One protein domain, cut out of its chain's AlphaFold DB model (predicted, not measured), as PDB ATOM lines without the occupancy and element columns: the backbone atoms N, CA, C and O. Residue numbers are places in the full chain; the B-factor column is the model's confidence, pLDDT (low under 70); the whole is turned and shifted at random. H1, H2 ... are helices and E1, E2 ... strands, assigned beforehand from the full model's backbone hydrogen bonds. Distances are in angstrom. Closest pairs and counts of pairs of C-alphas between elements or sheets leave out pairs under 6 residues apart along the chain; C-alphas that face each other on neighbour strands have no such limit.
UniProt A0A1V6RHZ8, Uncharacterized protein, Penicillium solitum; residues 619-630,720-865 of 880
ATOM      1  N   ALA A 619     395.280 429.095 363.830       92.50
ATOM      2  CA  ALA A 619     395.715 430.414 364.289       92.50
ATOM      3  C   ALA A 619     394.633 431.483 364.133       92.50
ATOM      4  O   ALA A 619     393.894 431.512 363.154       92.50
ATOM      5  N   ILE A 620     394.567 432.375 365.120       93.31
ATOM      6  CA  ILE A 620     393.612 433.475 365.200       93.31
ATOM      7  C   ILE A 620     394.395 434.787 365.324       93.31
ATOM      8  O   ILE A 620     395.170 434.948 366.273       93.31
ATOM      9  N   PRO A 621     394.192 435.768 364.434       93.62
ATOM     10  CA  PRO A 621     394.804 437.077 364.587       93.62
ATOM     11  C   PRO A 621     394.149 437.850 365.741       93.62
ATOM     12  O   PRO A 621     392.922 437.924 365.854       93.62
ATOM     13  N   ILE A 622     394.968 438.486 366.579       93.94
ATOM     14  CA  ILE A 622     394.511 439.317 367.696       93.94
ATOM     15  C   ILE A 622     394.391 440.768 367.233       93.94
ATOM     16  O   ILE A 622     395.310 441.370 366.667       93.94
ATOM     17  N   ARG A 623     393.233 441.371 367.493       91.62
ATOM     18  CA  ARG A 623     392.927 442.740 367.087       91.62
ATOM     19  C   ARG A 623     393.324 443.742 368.170       91.62
ATOM     20  O   ARG A 623     392.661 443.844 369.193       91.62
ATOM     21  N   TRP A 624     394.332 444.563 367.874       91.44
ATOM     22  CA  TRP A 624     394.875 445.569 368.805       91.44
ATOM     23  C   TRP A 624     394.468 447.015 368.518       91.44
ATOM     24  O   TRP A 624     394.513 447.869 369.397       91.44
ATOM     25  N   LYS A 625     394.068 447.316 367.277       85.62
ATOM     26  CA  LYS A 625     393.819 448.693 366.814       85.62
ATOM     27  C   LYS A 625     392.552 449.331 367.408       85.62
ATOM     28  O   LYS A 625     392.408 450.553 367.390       85.62
ATOM     29  N   GLY A 626     391.572 448.525 367.806       83.56
ATOM     30  CA  GLY A 626     390.240 449.026 368.131       83.56
ATOM     31  C   GLY A 626     389.206 447.933 368.298       83.56
ATOM     32  O   GLY A 626     389.191 447.002 367.489       83.56
ATOM     33  N   PHE A 627     388.277 448.119 369.239       83.88
ATOM     34  CA  PHE A 627     387.111 447.252 369.386       83.88
ATOM     35  C   PHE A 627     386.330 447.142 368.060       83.88
ATOM     36  O   PHE A 627     386.155 448.147 367.349       83.88
ATOM     37  N   PRO A 628     385.911 445.927 367.662       76.06
ATOM     38  CA  PRO A 628     385.093 445.731 366.479       76.06
ATOM     39  C   PRO A 628     383.718 446.367 366.686       76.06
ATOM     40  O   PRO A 628     383.258 446.566 367.809       76.06
ATOM     41  N   ARG A 629     383.050 446.694 365.578       74.81
ATOM     42  CA  ARG A 629     381.630 447.024 365.632       74.81
ATOM     43  C   ARG A 629     380.888 445.697 365.744       74.81
ATOM     44  O   ARG A 629     380.890 444.930 364.786       74.81
ATOM     45  N   VAL A 630     380.321 445.427 366.912       68.31
ATOM     46  CA  VAL A 630     379.517 444.226 367.143       68.31
ATOM     47  C   VAL A 630     378.275 444.278 366.258       68.31
ATOM     48  O   VAL A 630     377.581 445.298 366.221       68.31
ATOM     49  N   CYS A 720     382.888 436.414 366.166       82.12
ATOM     50  CA  CYS A 720     383.995 435.875 366.945       82.12
ATOM     51  C   CYS A 720     385.291 436.649 366.667       82.12
ATOM     52  O   CYS A 720     385.805 436.661 365.550       82.12
ATOM     53  N   HIS A 721     385.818 437.325 367.685       87.12
ATOM     54  CA  HIS A 721     387.047 438.103 367.605       87.12
ATOM     55  C   HIS A 721     387.854 437.946 368.892       87.12
ATOM     56  O   HIS A 721     387.304 438.031 369.990       87.12
ATOM     57  N   LEU A 722     389.175 437.830 368.748       91.75
ATOM     58  CA  LEU A 722     390.113 438.060 369.842       91.75
ATOM     59  C   LEU A 722     390.571 439.512 369.812       91.75
ATOM     60  O   LEU A 722     391.094 439.995 368.803       91.75
ATOM     61  N   ILE A 723     390.351 440.223 370.910       92.25
ATOM     62  CA  ILE A 723     390.638 441.652 371.013       92.25
ATOM     63  C   ILE A 723     391.600 441.881 372.166       92.25
ATOM     64  O   ILE A 723     391.314 441.466 373.281       92.25
ATOM     65  N   GLY A 724     392.709 442.562 371.903       93.62
ATOM     66  CA  GLY A 724     393.728 442.860 372.904       93.62
ATOM     67  C   GLY A 724     393.812 444.349 373.226       93.62
ATOM     68  O   GLY A 724     393.676 445.195 372.336       93.62
ATOM     69  N   PHE A 725     394.095 444.673 374.486       93.69
ATOM     70  CA  PHE A 725     394.578 445.990 374.905       93.69
ATOM     71  C   PHE A 725     395.610 445.863 376.038       93.69
ATOM     72  O   PHE A 725     395.660 444.866 376.755       93.69
ATOM     73  N   GLU A 726     396.472 446.865 376.164       91.62
ATOM     74  CA  GLU A 726     397.490 446.984 377.207       91.62
ATOM     75  C   GLU A 726     396.867 447.510 378.512       91.62
ATOM     76  O   GLU A 726     396.106 448.487 378.509       91.62
ATOM     77  N   GLY A 727     397.211 446.869 379.628       88.38
ATOM     78  CA  GLY A 727     396.657 447.120 380.956       88.38
ATOM     79  C   GLY A 727     395.433 446.261 381.282       88.38
ATOM     80  O   GLY A 727     395.022 445.390 380.511       88.38
ATOM     81  N   THR A 728     394.846 446.514 382.449       86.62
ATOM     82  CA  THR A 728     393.635 445.845 382.940       86.62
ATOM     83  C   THR A 728     392.471 446.830 383.019       86.62
ATOM     84  O   THR A 728     392.642 448.024 383.268       86.62
ATOM     85  N   LEU A 729     391.262 446.332 382.769       85.81
ATOM     86  CA  LEU A 729     390.013 447.068 382.945       85.81
ATOM     87  C   LEU A 729     388.990 446.154 383.606       85.81
ATOM     88  O   LEU A 729     388.963 444.953 383.332       85.81
ATOM     89  N   SER A 730     388.092 446.740 384.396       87.06
ATOM     90  CA  SER A 730     386.972 445.991 384.953       87.06
ATOM     91  C   SER A 730     386.040 445.496 383.844       87.06
ATOM     92  O   SER A 730     385.813 446.186 382.841       87.06
ATOM     93  N   LEU A 731     385.443 444.316 384.043       87.44
ATOM     94  CA  LEU A 731     384.547 443.683 383.065       87.44
ATOM     95  C   LEU A 731     383.427 444.621 382.594       87.44
ATOM     96  O   LEU A 731     383.134 444.672 381.403       87.44
ATOM     97  N   ALA A 732     382.858 445.422 383.500       85.31
ATOM     98  CA  ALA A 732     381.807 446.385 383.173       85.31
ATOM     99  C   ALA A 732     382.272 447.461 382.175       85.31
ATOM    100  O   ALA A 732     381.548 447.804 381.236       85.31
ATOM    101  N   LYS A 733     383.500 447.977 382.341       87.44
ATOM    102  CA  LYS A 733     384.089 448.966 381.424       87.44
ATOM    103  C   LYS A 733     384.381 448.342 380.060       87.44
ATOM    104  O   LYS A 733     384.102 448.973 379.040       87.44
ATOM    105  N   ILE A 734     384.893 447.109 380.037       88.50
ATOM    106  CA  ILE A 734     385.146 446.353 378.801       88.50
ATOM    107  C   ILE A 734     383.831 446.108 378.052       88.50
ATOM    108  O   ILE A 734     383.729 446.401 376.860       88.50
ATOM    109  N   GLU A 735     382.802 445.628 378.752       87.25
ATOM    110  CA  GLU A 735     381.503 445.320 378.158       87.25
ATOM    111  C   GLU A 735     380.852 446.576 377.566       87.25
ATOM    112  O   GLU A 735     380.429 446.571 376.410       87.25
ATOM    113  N   LYS A 736     380.889 447.696 378.298       84.88
ATOM    114  CA  LYS A 736     380.416 448.998 377.806       84.88
ATOM    115  C   LYS A 736     381.206 449.477 376.585       84.88
ATOM    116  O   LYS A 736     380.629 450.076 375.678       84.88
ATOM    117  N   ALA A 737     382.510 449.213 376.523       85.94
ATOM    118  CA  ALA A 737     383.339 449.619 375.393       85.94
ATOM    119  C   ALA A 737     383.079 448.792 374.117       85.94
ATOM    120  O   ALA A 737     383.173 449.339 373.014       85.94
ATOM    121  N   ILE A 738     382.731 447.509 374.256       84.06
ATOM    122  CA  ILE A 738     382.460 446.596 373.132       84.06
ATOM    123  C   ILE A 738     380.990 446.666 372.700       84.06
ATOM    124  O   ILE A 738     380.696 446.893 371.525       84.06
ATOM    125  N   TYR A 739     380.069 446.502 373.650       81.62
ATOM    126  CA  TYR A 739     378.632 446.344 373.412       81.62
ATOM    127  C   TYR A 739     377.817 447.614 373.668       81.62
ATOM    128  O   TYR A 739     376.641 447.667 373.322       81.62
ATOM    129  N   GLY A 740     378.400 448.639 374.291       79.44
ATOM    130  CA  GLY A 740     377.685 449.865 374.659       79.44
ATOM    131  C   GLY A 740     376.934 449.795 375.982       79.44
ATOM    132  O   GLY A 740     376.563 450.841 376.503       79.44
ATOM    133  N   ASN A 741     376.754 448.599 376.543       80.06
ATOM    134  CA  ASN A 741     376.032 448.371 377.788       80.06
ATOM    135  C   ASN A 741     376.672 447.269 378.641       80.06
ATOM    136  O   ASN A 741     377.530 446.524 378.168       80.06
ATOM    137  N   CYS A 742     376.282 447.203 379.915       81.19
ATOM    138  CA  CYS A 742     376.810 446.251 380.889       81.19
ATOM    139  C   CYS A 742     375.685 445.333 381.376       81.19
ATOM    140  O   CYS A 742     374.835 445.757 382.154       81.19
ATOM    141  N   ASN A 743     375.702 444.081 380.921       77.38
ATOM    142  CA  ASN A 743     374.753 443.031 381.291       77.38
ATOM    143  C   ASN A 743     375.434 441.857 382.008       77.38
ATOM    144  O   ASN A 743     374.836 440.787 382.119       77.38
ATOM    145  N   HIS A 744     376.682 442.029 382.457       80.06
ATOM    146  CA  HIS A 744     377.487 440.984 383.095       80.06
ATOM    147  C   HIS A 744     377.611 439.732 382.210       80.06
ATOM    148  O   HIS A 744     377.517 438.598 382.681       80.06
ATOM    149  N   ARG A 745     377.771 439.946 380.897       80.88
ATOM    150  CA  ARG A 745     377.914 438.859 379.912       80.88
ATOM    151  C   ARG A 745     379.325 438.296 379.873       80.88
ATOM    152  O   ARG A 745     379.489 437.122 379.568       80.88
ATOM    153  N   LEU A 746     380.313 439.149 380.135       86.12
ATOM    154  CA  LEU A 746     381.718 438.768 380.161       86.12
ATOM    155  C   LEU A 746     382.076 438.177 381.520       86.12
ATOM    156  O   LEU A 746     381.673 438.706 382.556       86.12
ATOM    157  N   THR A 747     382.874 437.118 381.509       87.25
ATOM    158  CA  THR A 747     383.416 436.492 382.722       87.25
ATOM    159  C   THR A 747     384.904 436.230 382.558       87.25
ATOM    160  O   THR A 747     385.348 435.901 381.456       87.25
ATOM    161  N   TYR A 748     385.683 436.317 383.638       88.25
ATOM    162  CA  TYR A 748     387.062 435.843 383.582       88.25
ATOM    163  C   TYR A 748     387.079 434.323 383.423       88.25
ATOM    164  O   TYR A 748     386.328 433.605 384.093       88.25
ATOM    165  N   ALA A 749     387.917 433.831 382.513       81.94
ATOM    166  CA  ALA A 749     388.042 432.400 382.308       81.94
ATOM    167  C   ALA A 749     388.805 431.767 383.494       81.94
ATOM    168  O   ALA A 749     389.910 432.200 383.823       81.94
ATOM    169  N   PRO A 750     388.239 430.742 384.158       83.00
ATOM    170  CA  PRO A 750     388.905 430.071 385.272       83.00
ATOM    171  C   PRO A 750     390.099 429.276 384.744       83.00
ATOM    172  O   PRO A 750     389.952 428.592 383.732       83.00
ATOM    173  N   SER A 751     391.254 429.302 385.413       83.06
ATOM    174  CA  SER A 751     392.458 428.534 385.036       83.06
ATOM    175  C   SER A 751     392.866 428.722 383.563       83.06
ATOM    176  O   SER A 751     393.226 427.746 382.899       83.06
ATOM    177  N   SER A 752     392.669 429.916 382.997       84.62
ATOM    178  CA  SER A 752     393.047 430.238 381.610       84.62
ATOM    179  C   SER A 752     394.430 430.857 381.513       84.62
ATOM    180  O   SER A 752     395.137 430.630 380.539       84.62
ATOM    181  N   SER A 753     394.802 431.646 382.517       87.00
ATOM    182  CA  SER A 753     396.126 432.239 382.666       87.00
ATOM    183  C   SER A 753     396.650 431.993 384.075       87.00
ATOM    184  O   SER A 753     395.884 431.670 384.985       87.00
ATOM    185  N   THR A 754     397.949 432.168 384.272       82.88
ATOM    186  CA  THR A 754     398.605 432.025 385.582       82.88
ATOM    187  C   THR A 754     398.104 433.033 386.620       82.88
ATOM    188  O   THR A 754     398.172 432.777 387.814       82.88
ATOM    189  N   PHE A 755     397.518 434.147 386.173       84.00
ATOM    190  CA  PHE A 755     396.907 435.158 387.042       84.00
ATOM    191  C   PHE A 755     395.448 434.862 387.406       84.00
ATOM    192  O   PHE A 755     394.874 435.558 388.242       84.00
ATOM    193  N   SER A 756     394.814 433.882 386.756       81.06
ATOM    194  CA  SER A 756     393.406 433.579 387.009       81.06
ATOM    195  C   SER A 756     393.242 432.866 388.353       81.06
ATOM    196  O   SER A 756     393.745 431.762 388.547       81.06
ATOM    197  N   GLN A 757     392.511 433.491 389.274       77.69
ATOM    198  CA  GLN A 757     392.139 432.877 390.546       77.69
ATOM    199  C   GLN A 757     390.751 432.245 390.419       77.69
ATOM    200  O   GLN A 757     389.840 432.902 389.901       77.69
ATOM    201  N   PRO A 758     390.573 430.979 390.834       77.50
ATOM    202  CA  PRO A 758     389.258 430.365 390.859       77.50
ATOM    203  C   PRO A 758     388.413 430.990 391.972       77.50
ATOM    204  O   PRO A 758     388.920 431.286 393.053       77.50
ATOM    205  N   ASP A 759     387.121 431.156 391.712       78.44
ATOM    206  CA  ASP A 759     386.157 431.361 392.787       78.44
ATOM    207  C   ASP A 759     385.982 430.069 393.621       78.44
ATOM    208  O   ASP A 759     386.174 428.956 393.125       78.44
ATOM    209  N   ALA A 760     385.648 430.221 394.906       77.88
ATOM    210  CA  ALA A 760     385.549 429.111 395.856       77.88
ATOM    211  C   ALA A 760     384.316 428.227 395.618       77.88
ATOM    212  O   ALA A 760     384.323 427.046 395.964       77.88
ATOM    213  N   THR A 761     383.250 428.796 395.047       77.94
ATOM    214  CA  THR A 761     381.950 428.122 394.918       77.94
ATOM    215  C   THR A 761     381.622 427.758 393.479       77.94
ATOM    216  O   THR A 761     381.116 426.668 393.205       77.94
ATOM    217  N   LEU A 762     381.927 428.655 392.542       78.06
ATOM    218  CA  LEU A 762     381.573 428.513 391.140       78.06
ATOM    219  C   LEU A 762     382.825 428.500 390.275       78.06
ATOM    220  O   LEU A 762     383.850 429.100 390.572       78.06
ATOM    221  N   ARG A 763     382.742 427.813 389.135       75.44
ATOM    222  CA  ARG A 763     383.861 427.704 388.191       75.44
ATOM    223  C   ARG A 763     383.998 428.975 387.343       75.44
ATOM    224  O   ARG A 763     383.906 428.902 386.117       75.44
ATOM    225  N   TRP A 764     384.185 430.130 387.973       78.94
ATOM    226  CA  TRP A 764     384.483 431.407 387.317       78.94
ATOM    227  C   TRP A 764     385.835 431.937 387.780       78.94
ATOM    228  O   TRP A 764     386.313 431.589 388.857       78.94
ATOM    229  N   GLY A 765     386.468 432.751 386.938       77.31
ATOM    230  CA  GLY A 765     387.644 433.503 387.347       77.31
ATOM    231  C   GLY A 765     387.246 434.743 388.146       77.31
ATOM    232  O   GLY A 765     386.293 435.442 387.786       77.31
ATOM    233  N   LEU A 766     388.004 435.034 389.197       80.50
ATOM    234  CA  LEU A 766     387.994 436.333 389.862       80.50
ATOM    235  C   LEU A 766     388.853 437.338 389.080       80.50
ATOM    236  O   LEU A 766     389.681 436.957 388.247       80.50
ATOM    237  N   GLU A 767     388.644 438.631 389.337       79.75
ATOM    238  CA  GLU A 767     389.466 439.683 388.735       79.75
ATOM    239  C   GLU A 767     390.930 439.516 389.178       79.75
ATOM    240  O   GLU A 767     391.212 439.523 390.380       79.75
ATOM    241  N   PRO A 768     391.868 439.343 388.231       77.12
ATOM    242  CA  PRO A 768     393.253 439.071 388.568       77.12
ATOM    243  C   PRO A 768     393.899 440.304 389.203       77.12
ATOM    244  O   PRO A 768     393.842 441.404 388.652       77.12
ATOM    245  N   LYS A 769     394.571 440.099 390.338       73.88
ATOM    246  CA  LYS A 769     395.421 441.099 390.998       73.88
ATOM    247  C   LYS A 769     396.886 440.685 390.842       73.88
ATOM    248  O   LYS A 769     397.392 439.942 391.680       73.88
ATOM    249  N   PRO A 770     397.562 441.089 389.758       68.94
ATOM    250  CA  PRO A 770     398.955 440.722 389.546       68.94
ATOM    251  C   PRO A 770     399.841 441.482 390.537       68.94
ATOM    252  O   PRO A 770     399.914 442.705 390.492       68.94
ATOM    253  N   THR A 771     400.494 440.758 391.444       64.81
ATOM    254  CA  THR A 771     401.347 441.340 392.492       64.81
ATOM    255  C   THR A 771     402.833 441.331 392.131       64.81
ATOM    256  O   THR A 771     403.553 442.194 392.614       64.81
ATOM    257  N   ASN A 772     403.282 440.442 391.231       70.50
ATOM    258  CA  ASN A 772     404.679 440.327 390.793       70.50
ATOM    259  C   ASN A 772     404.759 440.046 389.281       70.50
ATOM    260  O   ASN A 772     404.409 438.953 388.835       70.50
ATOM    261  N   LEU A 773     405.214 441.016 388.482       77.75
ATOM    262  CA  LEU A 773     405.509 440.803 387.060       77.75
ATOM    263  C   LEU A 773     407.006 440.537 386.842       77.75
ATOM    264  O   LEU A 773     407.828 441.204 387.475       77.75
ATOM    265  N   PRO A 774     407.377 439.634 385.912       77.06
ATOM    266  CA  PRO A 774     408.761 439.497 385.468       77.06
ATOM    267  C   PRO A 774     409.322 440.824 384.926       77.06
ATOM    268  O   PRO A 774     408.563 441.640 384.385       77.06
ATOM    269  N   PRO A 775     410.641 441.061 385.031       74.88
ATOM    270  CA  PRO A 775     411.247 442.300 384.563       74.88
ATOM    271  C   PRO A 775     410.992 442.495 383.062       74.88
ATOM    272  O   PRO A 775     411.179 441.589 382.257       74.88
ATOM    273  N   GLY A 776     410.535 443.690 382.680       78.50
ATOM    274  CA  GLY A 776     410.216 444.030 381.288       78.50
ATOM    275  C   GLY A 776     408.842 443.556 380.793       78.50
ATOM    276  O   GLY A 776     408.410 444.005 379.732       78.50
ATOM    277  N   HIS A 777     408.122 442.718 381.546       85.62
ATOM    278  CA  HIS A 777     406.774 442.293 381.171       85.62
ATOM    279  C   HIS A 777     405.731 443.368 381.488       85.62
ATOM    280  O   HIS A 777     405.822 444.106 382.469       85.62
ATOM    281  N   ARG A 778     404.687 443.408 380.662       87.62
ATOM    282  CA  ARG A 778     403.489 444.227 380.841       87.62
ATOM    283  C   ARG A 778     402.253 443.352 380.870       87.62
ATOM    284  O   ARG A 778     402.235 442.258 380.309       87.62
ATOM    285  N   LEU A 779     401.201 443.878 381.485       90.50
ATOM    286  CA  LEU A 779     399.890 443.251 381.465       90.50
ATOM    287  C   LEU A 779     399.174 443.564 380.159       90.50
ATOM    288  O   LEU A 779     399.057 444.721 379.753       90.50
ATOM    289  N   PHE A 780     398.620 442.526 379.556       92.38
ATOM    290  CA  PHE A 780     397.710 442.630 378.434       92.38
ATOM    291  C   PHE A 780     396.413 441.912 378.775       92.38
ATOM    292  O   PHE A 780     396.423 440.802 379.307       92.38
ATOM    293  N   THR A 781     395.293 442.541 378.443       92.94
ATOM    294  CA  THR A 781     393.975 441.925 378.554       92.94
ATOM    295  C   THR A 781     393.508 441.525 377.168       92.94
ATOM    296  O   THR A 781     393.463 442.357 376.258       92.94
ATOM    297  N   ILE A 782     393.143 440.257 377.017       94.12
ATOM    298  CA  ILE A 782     392.561 439.726 375.793       94.12
ATOM    299  C   ILE A 782     391.117 439.323 376.085       94.12
ATOM    300  O   ILE A 782     390.810 438.649 377.070       94.12
ATOM    301  N   VAL A 783     390.223 439.794 375.227       92.44
ATOM    302  CA  VAL A 783     388.785 439.562 375.286       92.44
ATOM    303  C   VAL A 783     388.406 438.688 374.107       92.44
ATOM    304  O   VAL A 783     388.629 439.067 372.954       92.44
ATOM    305  N   ASP A 784     387.813 437.543 374.404       91.06
ATOM    306  CA  ASP A 784     387.218 436.663 373.417       91.06
ATOM    307  C   ASP A 784     385.712 436.925 373.330       91.06
ATOM    308  O   ASP A 784     384.955 436.639 374.261       91.06
ATOM    309  N   THR A 785     385.264 437.488 372.206       86.50
ATOM    310  CA  THR A 785     383.835 437.754 371.973       86.50
ATOM    311  C   THR A 785     383.051 436.516 371.553       86.50
ATOM    312  O   THR A 785     381.825 436.556 371.624       86.50
ATOM    313  N   GLY A 786     383.721 435.437 371.131       81.94
ATOM    314  CA  GLY A 786     383.067 434.181 370.762       81.94
ATOM    315  C   GLY A 786     382.564 433.423 371.989       81.94
ATOM    316  O   GLY A 786     381.375 433.116 372.073       81.94
ATOM    317  N   ASP A 787     383.444 433.202 372.968       82.81
ATOM    318  CA  ASP A 787     383.096 432.535 374.230       82.81
ATOM    319  C   ASP A 787     382.700 433.502 375.363       82.81
ATOM    320  O   ASP A 787     382.317 433.054 376.444       82.81
ATOM    321  N   LEU A 788     382.760 434.820 375.127       86.69
ATOM    322  CA  LEU A 788     382.482 435.877 376.113       86.69
ATOM    323  C   LEU A 788     383.394 435.803 377.348       86.69
ATOM    324  O   LEU A 788     382.978 436.088 378.475       86.69
ATOM    325  N   THR A 789     384.656 435.437 377.135       88.81
ATOM    326  CA  THR A 789     385.643 435.307 378.208       88.81
ATOM    327  C   THR A 789     386.715 436.384 378.144       88.81
ATOM    328  O   THR A 789     387.039 436.915 377.081       88.81
ATOM    329  N   VAL A 790     387.261 436.730 379.307       91.50
ATOM    330  CA  VAL A 790     388.372 437.678 379.438       91.50
ATOM    331  C   VAL A 790     389.523 436.988 380.152       91.50
ATOM    332  O   VAL A 790     389.318 436.300 381.154       91.50
ATOM    333  N   PHE A 791     390.734 437.180 379.649       89.94
ATOM    334  CA  PHE A 791     391.949 436.681 380.275       89.94
ATOM    335  C   PHE A 791     393.027 437.761 380.285       89.94
ATOM    336  O   PHE A 791     393.153 438.559 379.356       89.94
ATOM    337  N   VAL A 792     393.793 437.788 381.375       91.25
ATOM    338  CA  VAL A 792     394.911 438.714 381.577       91.25
ATOM    339  C   VAL A 792     396.201 437.917 381.523       91.25
ATOM    340  O   VAL A 792     396.309 436.866 382.160       91.25
ATOM    341  N   VAL A 793     397.157 438.410 380.746       92.00
ATOM    342  CA  VAL A 793     398.456 437.778 380.506       92.00
ATOM    343  C   VAL A 793     399.577 438.779 380.736       92.00
ATOM    344  O   VAL A 793     399.371 439.986 380.604       92.00
ATOM    345  N   ALA A 794     400.764 438.274 381.057       90.12
ATOM    346  CA  ALA A 794     401.976 439.072 381.167       90.12
ATOM    347  C   ALA A 794     402.939 438.680 380.047       90.12
ATOM    348  O   ALA A 794     403.275 437.505 379.916       90.12
ATOM    349  N   ALA A 795     403.383 439.657 379.263       90.38
ATOM    350  CA  ALA A 795     404.305 439.459 378.146       90.38
ATOM    351  C   ALA A 795     405.205 440.688 377.963       90.38
ATOM    352  O   ALA A 795     404.824 441.792 378.351       90.38
ATOM    353  N   GLU A 796     406.384 440.526 377.359       87.88
ATOM    354  CA  GLU A 796     407.262 441.660 377.024       87.88
ATOM    355  C   GLU A 796     406.729 442.431 375.806       87.88
ATOM    356  O   GLU A 796     406.781 443.664 375.763       87.88
ATOM    357  N   ARG A 797     406.149 441.713 374.832       90.94
ATOM    358  CA  ARG A 797     405.524 442.296 373.637       90.94
ATOM    359  C   ARG A 797     404.045 441.906 373.511       90.94
ATOM    360  O   ARG A 797     403.656 440.817 373.929       90.94
ATOM    361  N   PRO A 798     403.206 442.765 372.905       94.06
ATOM    362  CA  PRO A 798     401.809 442.449 372.623       94.06
ATOM    363  C   PRO A 798     401.707 441.260 371.647       94.06
ATOM    364  O   PRO A 798     402.196 441.356 370.515       94.06
ATOM    365  N   PRO A 799     401.050 440.150 372.027       95.62
ATOM    366  CA  PRO A 799     400.894 439.008 371.136       95.62
ATOM    367  C   PRO A 799     399.919 439.331 370.001       95.62
ATOM    368  O   PRO A 799     398.778 439.716 370.229       95.62
ATOM    369  N   VAL A 800     400.339 439.179 368.753       95.19
ATOM    370  CA  VAL A 800     399.536 439.530 367.570       95.19
ATOM    371  C   VAL A 800     398.736 438.358 367.010       95.19
ATOM    372  O   VAL A 800     397.778 438.587 366.275       95.19
ATOM    373  N   VAL A 801     399.100 437.125 367.356       95.06
ATOM    374  CA  VAL A 801     398.441 435.900 366.885       95.06
ATOM    375  C   VAL A 801     398.311 434.922 368.048       95.06
ATOM    376  O   VAL A 801     399.232 434.786 368.850       95.06
ATOM    377  N   ALA A 802     397.170 434.247 368.137       95.50
ATOM    378  CA  ALA A 802     396.939 433.116 369.023       95.50
ATOM    379  C   ALA A 802     396.989 431.822 368.198       95.50
ATOM    380  O   ALA A 802     396.151 431.638 367.321       95.50
ATOM    381  N   VAL A 803     397.962 430.948 368.453       95.50
ATOM    382  CA  VAL A 803     398.153 429.672 367.747       95.50
ATOM    383  C   VAL A 803     397.779 428.518 368.671       95.50
ATOM    384  O   VAL A 803     398.355 428.351 369.739       95.50
ATOM    385  N   ILE A 804     396.797 427.723 368.281       95.19
ATOM    386  CA  ILE A 804     396.330 426.540 368.996       95.19
ATOM    387  C   ILE A 804     397.175 425.352 368.539       95.19
ATOM    388  O   ILE A 804     397.152 424.995 367.357       95.19
ATOM    389  N   CYS A 805     397.899 424.742 369.479       93.75
ATOM    390  CA  CYS A 805     398.843 423.662 369.181       93.75
ATOM    391  C   CYS A 805     398.582 422.365 369.955       93.75
ATOM    392  O   CYS A 805     399.099 421.329 369.553       93.75
ATOM    393  N   GLY A 806     397.797 422.374 371.037       94.31
ATOM    394  CA  GLY A 806     397.616 421.177 371.863       94.31
ATOM    395  C   GLY A 806     396.424 421.228 372.813       94.31
ATOM    396  O   GLY A 806     395.754 422.252 372.936       94.31
ATOM    397  N   HIS A 807     396.200 420.129 373.527       93.88
ATOM    398  CA  HIS A 807     395.256 419.988 374.627       93.88
ATOM    399  C   HIS A 807     395.968 419.640 375.931       93.88
ATOM    400  O   HIS A 807     396.962 418.921 375.942       93.88
ATOM    401  N   GLU A 808     395.403 420.090 377.045       93.06
ATOM    402  CA  GLU A 808     395.777 419.636 378.383       93.06
ATOM    403  C   GLU A 808     394.573 419.786 379.326       93.06
ATOM    404  O   GLU A 808     393.929 420.841 379.397       93.06
ATOM    405  N   GLY A 809     394.210 418.696 380.011       87.25
ATOM    406  CA  GLY A 809     393.089 418.677 380.959       87.25
ATOM    407  C   GLY A 809     391.735 419.087 380.354       87.25
ATOM    408  O   GLY A 809     390.933 419.746 381.017       87.25
ATOM    409  N   GLY A 810     391.490 418.776 379.075       87.62
ATOM    410  CA  GLY A 810     390.255 419.134 378.357       87.62
ATOM    411  C   GLY A 810     390.168 420.594 377.885       87.62
ATOM    412  O   GLY A 810     389.117 421.023 377.401       87.62
ATOM    413  N   LYS A 811     391.253 421.367 378.008       91.81
ATOM    414  CA  LYS A 811     391.398 422.726 377.463       91.81
ATOM    415  C   LYS A 811     392.445 422.770 376.359       91.81
ATOM    416  O   LYS A 811     393.278 421.878 376.275       91.81
ATOM    417  N   LEU A 812     392.417 423.821 375.547       94.50
ATOM    418  CA  LEU A 812     393.395 424.060 374.487       94.50
ATOM    419  C   LEU A 812     394.604 424.822 375.021       94.50
ATOM    420  O   LEU A 812     394.436 425.877 375.631       94.50
ATOM    421  N   ARG A 813     395.810 424.343 374.722       95.00
ATOM    422  CA  ARG A 813     397.062 425.087 374.858       95.00
ATOM    423  C   ARG A 813     397.229 425.991 373.642       95.00
ATOM    424  O   ARG A 813     397.462 425.530 372.524       95.00
ATOM    425  N   THR A 814     397.057 427.285 373.885       95.38
ATOM    426  CA  THR A 814     397.113 428.329 372.862       95.38
ATOM    427  C   THR A 814     398.319 429.220 373.115       95.38
ATOM    428  O   THR A 814     398.417 429.864 374.159       95.38
ATOM    429  N   LEU A 815     399.242 429.251 372.163       95.56
ATOM    430  CA  LEU A 815     400.422 430.097 372.170       95.56
ATOM    431  C   LEU A 815     400.013 431.505 371.750       95.56
ATOM    432  O   LEU A 815     399.414 431.708 370.699       95.56
ATOM    433  N   LEU A 816     400.358 432.488 372.562       96.12
ATOM    434  CA  LEU A 816     400.227 433.893 372.229       96.12
ATOM    435  C   LEU A 816     401.569 434.367 371.683       96.12
ATOM    436  O   LEU A 816     402.559 434.426 372.415       96.12
ATOM    437  N   CYS A 817     401.603 434.677 370.390       95.81
ATOM    438  CA  CYS A 817     402.833 434.960 369.672       95.81
ATOM    439  C   CYS A 817     402.925 436.417 369.223       95.81
ATOM    440  O   CYS A 817     401.979 436.965 368.647       95.81
ATOM    441  N   SER A 818     404.086 437.037 369.428       95.06
ATOM    442  CA  SER A 818     404.501 438.224 368.678       95.06
ATOM    443  C   SER A 818     405.020 437.786 367.300       95.06
ATOM    444  O   SER A 818     405.370 436.623 367.104       95.06
ATOM    445  N   TRP A 819     405.021 438.674 366.307       94.06
ATOM    446  CA  TRP A 819     405.446 438.329 364.946       94.06
ATOM    447  C   TRP A 819     406.553 439.255 364.481       94.06
ATOM    448  O   TRP A 819     406.427 440.482 364.560       94.06
ATOM    449  N   ARG A 820     407.610 438.660 363.937       90.50
ATOM    450  CA  ARG A 820     408.703 439.378 363.304       90.50
ATOM    451  C   ARG A 820     408.686 439.090 361.806       90.50
ATOM    452  O   ARG A 820     408.671 437.946 361.361       90.50
ATOM    453  N   TRP A 821     408.561 440.164 361.035       89.81
ATOM    454  CA  TRP A 821     408.266 440.104 359.604       89.81
ATOM    455  C   TRP A 821     409.516 439.873 358.741       89.81
ATOM    456  O   TRP A 821     409.396 439.427 357.609       89.81
ATOM    457  N   ASP A 822     410.688 440.181 359.289       85.38
ATOM    458  CA  ASP A 822     412.028 440.031 358.716       85.38
ATOM    459  C   ASP A 822     412.389 438.578 358.411       85.38
ATOM    460  O   ASP A 822     412.829 438.247 357.316       85.38
ATOM    461  N   ASN A 823     412.176 437.700 359.387       84.69
ATOM    462  CA  ASN A 823     412.455 436.271 359.303       84.69
ATOM    463  C   ASN A 823     411.174 435.431 359.225       84.69
ATOM    464  O   ASN A 823     411.234 434.204 359.339       84.69
ATOM    465  N   ASN A 824     410.034 436.112 359.073       90.38
ATOM    466  CA  ASN A 824     408.683 435.573 359.111       90.38
ATOM    467  C   ASN A 824     408.451 434.582 360.271       90.38
ATOM    468  O   ASN A 824     407.902 433.500 360.069       90.38
ATOM    469  N   CYS A 825     408.901 434.929 361.481       91.69
ATOM    470  CA  CYS A 825     408.835 434.065 362.659       91.69
ATOM    471  C   CYS A 825     407.854 434.592 363.714       91.69
ATOM    472  O   CYS A 825     407.809 435.784 364.028       91.69
ATOM    473  N   LEU A 826     407.074 433.677 364.286       95.00
ATOM    474  CA  LEU A 826     406.215 433.899 365.443       95.00
ATOM    475  C   LEU A 826     406.983 433.569 366.728       95.00
ATOM    476  O   LEU A 826     407.383 432.430 366.932       95.00
ATOM    477  N   TYR A 827     407.177 434.537 367.617       93.25
ATOM    478  CA  TYR A 827     407.850 434.332 368.902       93.25
ATOM    479  C   TYR A 827     406.824 434.098 370.002       93.25
ATOM    480  O   TYR A 827     405.906 434.898 370.170       93.25
ATOM    481  N   ARG A 828     406.962 433.006 370.757       92.88
ATOM    482  CA  ARG A 828     406.054 432.664 371.857       92.88
ATOM    483  C   ARG A 828     406.255 433.613 373.039       92.88
ATOM    484  O   ARG A 828     407.232 433.499 373.768       92.88
ATOM    485  N   GLU A 829     405.305 434.517 373.251       91.94
ATOM    486  CA  GLU A 829     405.324 435.477 374.362       91.94
ATOM    487  C   GLU A 829     404.658 434.918 375.623       91.94
ATOM    488  O   GLU A 829     405.073 435.230 376.734       91.94
ATOM    489  N   CYS A 830     403.607 434.110 375.460       91.38
ATOM    490  CA  CYS A 830     402.869 433.483 376.555       91.38
ATOM    491  C   CYS A 830     402.112 432.249 376.045       91.38
ATOM    492  O   CYS A 830     401.902 432.096 374.842       91.38
ATOM    493  N   VAL A 831     401.657 431.381 376.947       93.81
ATOM    494  CA  VAL A 831     400.713 430.296 376.644       93.81
ATOM    495  C   VAL A 831     399.500 430.443 377.549       93.81
ATOM    496  O   VAL A 831     399.640 430.624 378.758       93.81
ATOM    497  N   VAL A 832     398.306 430.333 376.973       94.00
ATOM    498  CA  VAL A 832     397.026 430.380 377.688       94.00
ATOM    499  C   VAL A 832     396.205 429.125 377.441       94.00
ATOM    500  O   VAL A 832     396.327 428.463 376.407       94.00
ATOM    501  N   ARG A 833     395.337 428.805 378.402       93.12
ATOM    502  CA  ARG A 833     394.400 427.684 378.332       93.12
ATOM    503  C   ARG A 833     393.020 428.182 377.904       93.12
ATOM    504  O   ARG A 833     392.314 428.811 378.694       93.12
ATOM    505  N   MET A 834     392.621 427.878 376.673       92.12
ATOM    506  CA  MET A 834     391.326 428.273 376.100       92.12
ATOM    507  C   MET A 834     390.333 427.103 376.082       92.12
ATOM    508  O   MET A 834     390.686 425.953 376.353       92.12
ATOM    509  N   ARG A 835     389.054 427.383 375.818       89.81
ATOM    510  CA  ARG A 835     388.000 426.362 375.783       89.81
ATOM    511  C   ARG A 835     388.130 425.486 374.535       89.81
ATOM    512  O   ARG A 835     388.385 425.992 373.453       89.81
ATOM    513  N   SER A 836     387.872 424.185 374.667       89.81
ATOM    514  CA  SER A 836     387.957 423.215 373.561       89.81
ATOM    515  C   SER A 836     387.006 423.481 372.391       89.81
ATOM    516  O   SER A 836     387.337 423.154 371.259       89.81
ATOM    517  N   SER A 837     385.860 424.133 372.614       85.88
ATOM    518  CA  SER A 837     384.926 424.498 371.536       85.88
ATOM    519  C   SER A 837     385.528 425.436 370.491       85.88
ATOM    520  O   SER A 837     385.026 425.479 369.370       85.88
ATOM    521  N   LEU A 838     386.582 426.173 370.849       87.75
ATOM    522  CA  LEU A 838     387.279 427.084 369.951       87.75
ATOM    523  C   LEU A 838     387.943 426.344 368.781       87.75
ATOM    524  O   LEU A 838     388.000 426.883 367.685       87.75
ATOM    525  N   GLU A 839     388.382 425.101 368.977       88.12
ATOM    526  CA  GLU A 839     389.112 424.326 367.968       88.12
ATOM    527  C   GLU A 839     388.343 424.193 366.643       88.12
ATOM    528  O   GLU A 839     388.908 424.379 365.565       88.12
ATOM    529  N   TYR A 840     387.033 423.949 366.718       85.12
ATOM    530  CA  TYR A 840     386.166 423.763 365.551       85.12
ATOM    531  C   TYR A 840     385.782 425.074 364.848       85.12
ATOM    532  O   TYR A 840     385.240 425.040 363.748       85.12
ATOM    533  N   LEU A 841     386.029 426.228 365.478       85.19
ATOM    534  CA  LEU A 841     385.650 427.549 364.959       85.19
ATOM    535  C   LEU A 841     386.792 428.256 364.221       85.19
ATOM    536  O   LEU A 841     386.585 429.342 363.676       85.19
ATOM    537  N   VAL A 842     387.995 427.679 364.245       86.81
ATOM    538  CA  VAL A 842     389.230 428.315 363.776       86.81
ATOM    539  C   VAL A 842     389.769 427.581 362.560       86.81
ATOM    540  O   VAL A 842     389.749 426.350 362.489       86.81
ATOM    541  N   THR A 843     390.286 428.346 361.607       85.94
ATOM    542  CA  THR A 843     390.895 427.834 360.383       85.94
ATOM    543  C   THR A 843     392.284 427.229 360.647       85.94
ATOM    544  O   THR A 843     393.061 427.784 361.435       85.94
ATOM    545  N   PRO A 844     392.594 426.069 360.039       88.94
ATOM    546  CA  PRO A 844     393.942 425.513 360.056       88.94
ATOM    547  C   PRO A 844     394.886 426.371 359.205       88.94
ATOM    548  O   PRO A 844     394.446 427.017 358.256       88.94
ATOM    549  N   ASN A 845     396.161 426.376 359.575       91.00
ATOM    550  CA  ASN A 845     397.264 427.015 358.878       91.00
ATOM    551  C   ASN A 845     398.448 426.061 358.811       91.00
ATOM    552  O   ASN A 845     398.724 425.307 359.754       91.00
ATOM    553  N   ASP A 846     399.182 426.217 357.721       90.25
ATOM    554  CA  ASP A 846     400.254 425.324 357.334       90.25
ATOM    555  C   ASP A 846     401.566 426.120 357.270       90.25
ATOM    556  O   ASP A 846     401.575 427.321 356.977       90.25
ATOM    557  N   TRP A 847     402.686 425.456 357.557       92.44
ATOM    558  CA  TRP A 847     404.038 426.017 357.418       92.44
ATOM    559  C   TRP A 847     404.272 427.325 358.200       92.44
ATOM    560  O   TRP A 847     404.810 428.310 357.683       92.44
ATOM    561  N   LEU A 848     403.910 427.338 359.487       94.12
ATOM    562  CA  LEU A 848     404.193 428.457 360.392       94.12
ATOM    563  C   LEU A 848     405.529 428.274 361.116       94.12
ATOM    564  O   LEU A 848     405.730 427.306 361.845       94.12
ATOM    565  N   LYS A 849     406.424 429.258 361.005       94.38
ATOM    566  CA  LYS A 849     407.678 429.291 361.771       94.38
ATOM    567  C   LYS A 849     407.443 429.834 363.179       94.38
ATOM    568  O   LYS A 849     407.120 431.013 363.327       94.38
ATOM    569  N   ILE A 850     407.676 429.027 364.211       93.94
ATOM    570  CA  ILE A 850     407.492 429.404 365.619       93.94
ATOM    571  C   ILE A 850     408.803 429.280 366.400       93.94
ATOM    572  O   ILE A 850     409.485 428.262 366.338       93.94
ATOM    573  N   SER A 851     409.142 430.310 367.173       91.81
ATOM    574  CA  SER A 851     410.202 430.296 368.181       91.81
ATOM    575  C   SER A 851     409.630 429.919 369.548       91.81
ATOM    576  O   SER A 851     408.683 430.547 370.026       91.81
ATOM    577  N   LEU A 852     410.257 428.944 370.211       89.00
ATOM    578  CA  LEU A 852     409.926 428.544 371.587       89.00
ATOM    579  C   LEU A 852     410.340 429.595 372.627       89.00
ATOM    580  O   LEU A 852     409.791 429.633 373.731       89.00
ATOM    581  N   ALA A 853     411.306 430.445 372.282       85.69
ATOM    582  CA  ALA A 853     411.716 431.583 373.095       85.69
ATOM    583  C   ALA A 853     410.862 432.819 372.775       85.69
ATOM    584  O   ALA A 853     410.456 433.014 371.620       85.69
ATOM    585  N   ASN A 854     410.654 433.675 373.779       86.00
ATOM    586  CA  ASN A 854     410.047 434.988 373.572       86.00
ATOM    587  C   ASN A 854     411.027 435.923 372.839       86.00
ATOM    588  O   ASN A 854     412.241 435.694 372.796       86.00
ATOM    589  N   GLN A 855     410.511 436.993 372.233       85.62
ATOM    590  CA  GLN A 855     411.349 437.880 371.426       85.62
ATOM    591  C   GLN A 855     412.370 438.667 372.274       85.62
ATOM    592  O   GLN A 855     413.438 439.038 371.776       85.62
ATOM    593  N   GLY A 856     412.053 438.922 373.544       81.00
ATOM    594  CA  GLY A 856     412.896 439.654 374.489       81.00
ATOM    595  C   GLY A 856     414.144 438.899 374.949       81.00
ATOM    596  O   GLY A 856     415.238 439.458 374.966       81.00
ATOM    597  N   ASP A 857     414.014 437.607 375.239       77.94
ATOM    598  CA  ASP A 857     415.105 436.693 375.589       77.94
ATOM    599  C   ASP A 857     416.085 436.579 374.432       77.94
ATOM    600  O   ASP A 857     417.303 436.672 374.606       77.94
ATOM    601  N   VAL A 858     415.538 436.455 373.221       78.31
ATOM    602  CA  VAL A 858     416.320 436.455 371.989       78.31
ATOM    603  C   VAL A 858     417.101 437.759 371.873       78.31
ATOM    604  O   VAL A 858     418.318 437.727 371.695       78.31
ATOM    605  N   LYS A 859     416.449 438.912 372.058       78.38
ATOM    606  CA  LYS A 859     417.113 440.224 372.074       78.38
ATOM    607  C   LYS A 859     418.231 440.295 373.120       78.38
ATOM    608  O   LYS A 859     419.340 440.707 372.786       78.38
ATOM    609  N   ARG A 860     417.980 439.886 374.369       77.69
ATOM    610  CA  ARG A 860     418.990 439.874 375.443       77.69
ATOM    611  C   ARG A 860     420.203 439.020 375.059       77.69
ATOM    612  O   ARG A 860     421.335 439.460 375.251       77.69
ATOM    613  N   ARG A 861     419.982 437.850 374.449       71.94
ATOM    614  CA  ARG A 861     421.052 436.968 373.947       71.94
ATOM    615  C   ARG A 861     421.866 437.620 372.828       71.94
ATOM    616  O   ARG A 861     423.092 437.552 372.864       71.94
ATOM    617  N   TRP A 862     421.210 438.273 371.869       69.75
ATOM    618  CA  TRP A 862     421.889 439.000 370.789       69.75
ATOM    619  C   TRP A 862     422.776 440.133 371.323       69.75
ATOM    620  O   TRP A 862     423.919 440.275 370.896       69.75
ATOM    621  N   LEU A 863     422.290 440.899 372.302       71.06
ATOM    622  CA  LEU A 863     423.005 442.055 372.853       71.06
ATOM    623  C   LEU A 863     424.215 441.694 373.722       71.06
ATOM    624  O   LEU A 863     425.158 442.482 373.785       71.06
ATOM    625  N   ARG A 864     424.204 440.531 374.387       65.62
ATOM    626  CA  ARG A 864     425.313 440.060 375.238       65.62
ATOM    627  C   ARG A 864     426.562 439.654 374.447       65.62
ATOM    628  O   ARG A 864     427.612 439.451 375.051       65.62
ATOM    629  N   LYS A 865     426.488 439.537 373.117       57.78
ATOM    630  CA  LYS A 865     427.660 439.204 372.303       57.78
ATOM    631  C   LYS A 865     428.533 440.437 372.049       57.78
ATOM    632  O   LYS A 865     428.025 441.437 371.539       57.78
TER     633      LYS A 865
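What this domain is: This is residues 619 to 630 and 720 to 865 of the 880 residues of an uncharacterized protein of Penicillium solitum (UniProt A0A1V6RHZ8). One strongly twisted sheet of eight strands curls like part of a barrel and folds back on itself, so that E4, E3, E2 and E1 face E6, E7 and E8, with E5 as the hinge; E4 touches E7 near residues 795 and 829. Short helices H1 and H2 sit at the sheet's margins, and H3 points away from it; residues 859 to 865, of which 859 to 863 belong to H3, stick out. The 158 printed residues hold three named helices and eight named strands, along the chain E1 E2 H1 E3 E4 E5 E6 E7 H2 E8 H3, class mixed. The sheet is mixed, order E4 E3 E2 E1 E5 E6 E7 E8. The whole is compact, radius of gyration of the C-alphas 15.8 A, spans 52 by 36 by 33 A.

How they stand to each other: Start at edge strand E4, residues 789 to 795, antiparallel to E3, residues 778 to 784, in a hairpin; N 780 and O 793 are 2.8 A apart. E2, residues 722 to 726, is antiparallel to E3, with N 725 and O 781 at 3.0 A. E1, residues 619 to 623, is parallel to E2, with N 623 and O 722 at 2.9 A. E5, residues 801 to 808, is antiparallel to E1, with N 620 and O 802 at 2.8 A. E5, E6, residues 811 to 820, and E7, residues 825 to 835, form a meander, each strand the antiparallel neighbour of the one before; look at N 803 and O 815, 2.8 A, and N 814 and O 832, 2.9 A. E8, residues 848 to 851, is parallel to E7, with N 826 and O 849 at 2.8 A. E7, helix H2, residues 836 to 841, and E8 make a strand-helix-strand unit, two parallel strands with a helix between, its crossover right-handed. The closest C-alphas of E4 and E7, Ala 795 and Glu 829, are 5.6 A apart. H1, residues 731 to 739, only grazes the sheet, with its residues 731 to 738. H2 is on the sheet at a height of 6.9 A, over none of the strands. H3, residues 855 to 863, stands up from the opposite face at 71 degrees; its closest C-alphas to E7 are Gln 855 and Tyr 827, 5.6 A. In H1 and H3 every O i to N i+4 pair is within hydrogen-bond range; H2 has 0 of 2, and 2 of 3 O i to N i+3 pairs.

Where its parts are: Find C-alpha 619, where E1 begins, at (395.715, 430.414, 364.289). E6 measures 27.9 A and E7 25.8 A; E7 bends by 76 degrees at residue 829, and E5, 20.1 A long, by 60 degrees at residue 805. H3 ends at C-alpha 863, (423.005, 442.055, 372.853).

The domain as a whole: The C-alphas farthest apart, Asn 743 and Lys 865, are 53.8 A apart. Residues 631 to 719 are not printed; C-alphas 630 and 720 are 9.5 A apart across this cut. The link from H1 to E3, residues 740 to 777, is long. Confidence is under 70 at residues 630, 770 to 771, 862 and 864 to 865.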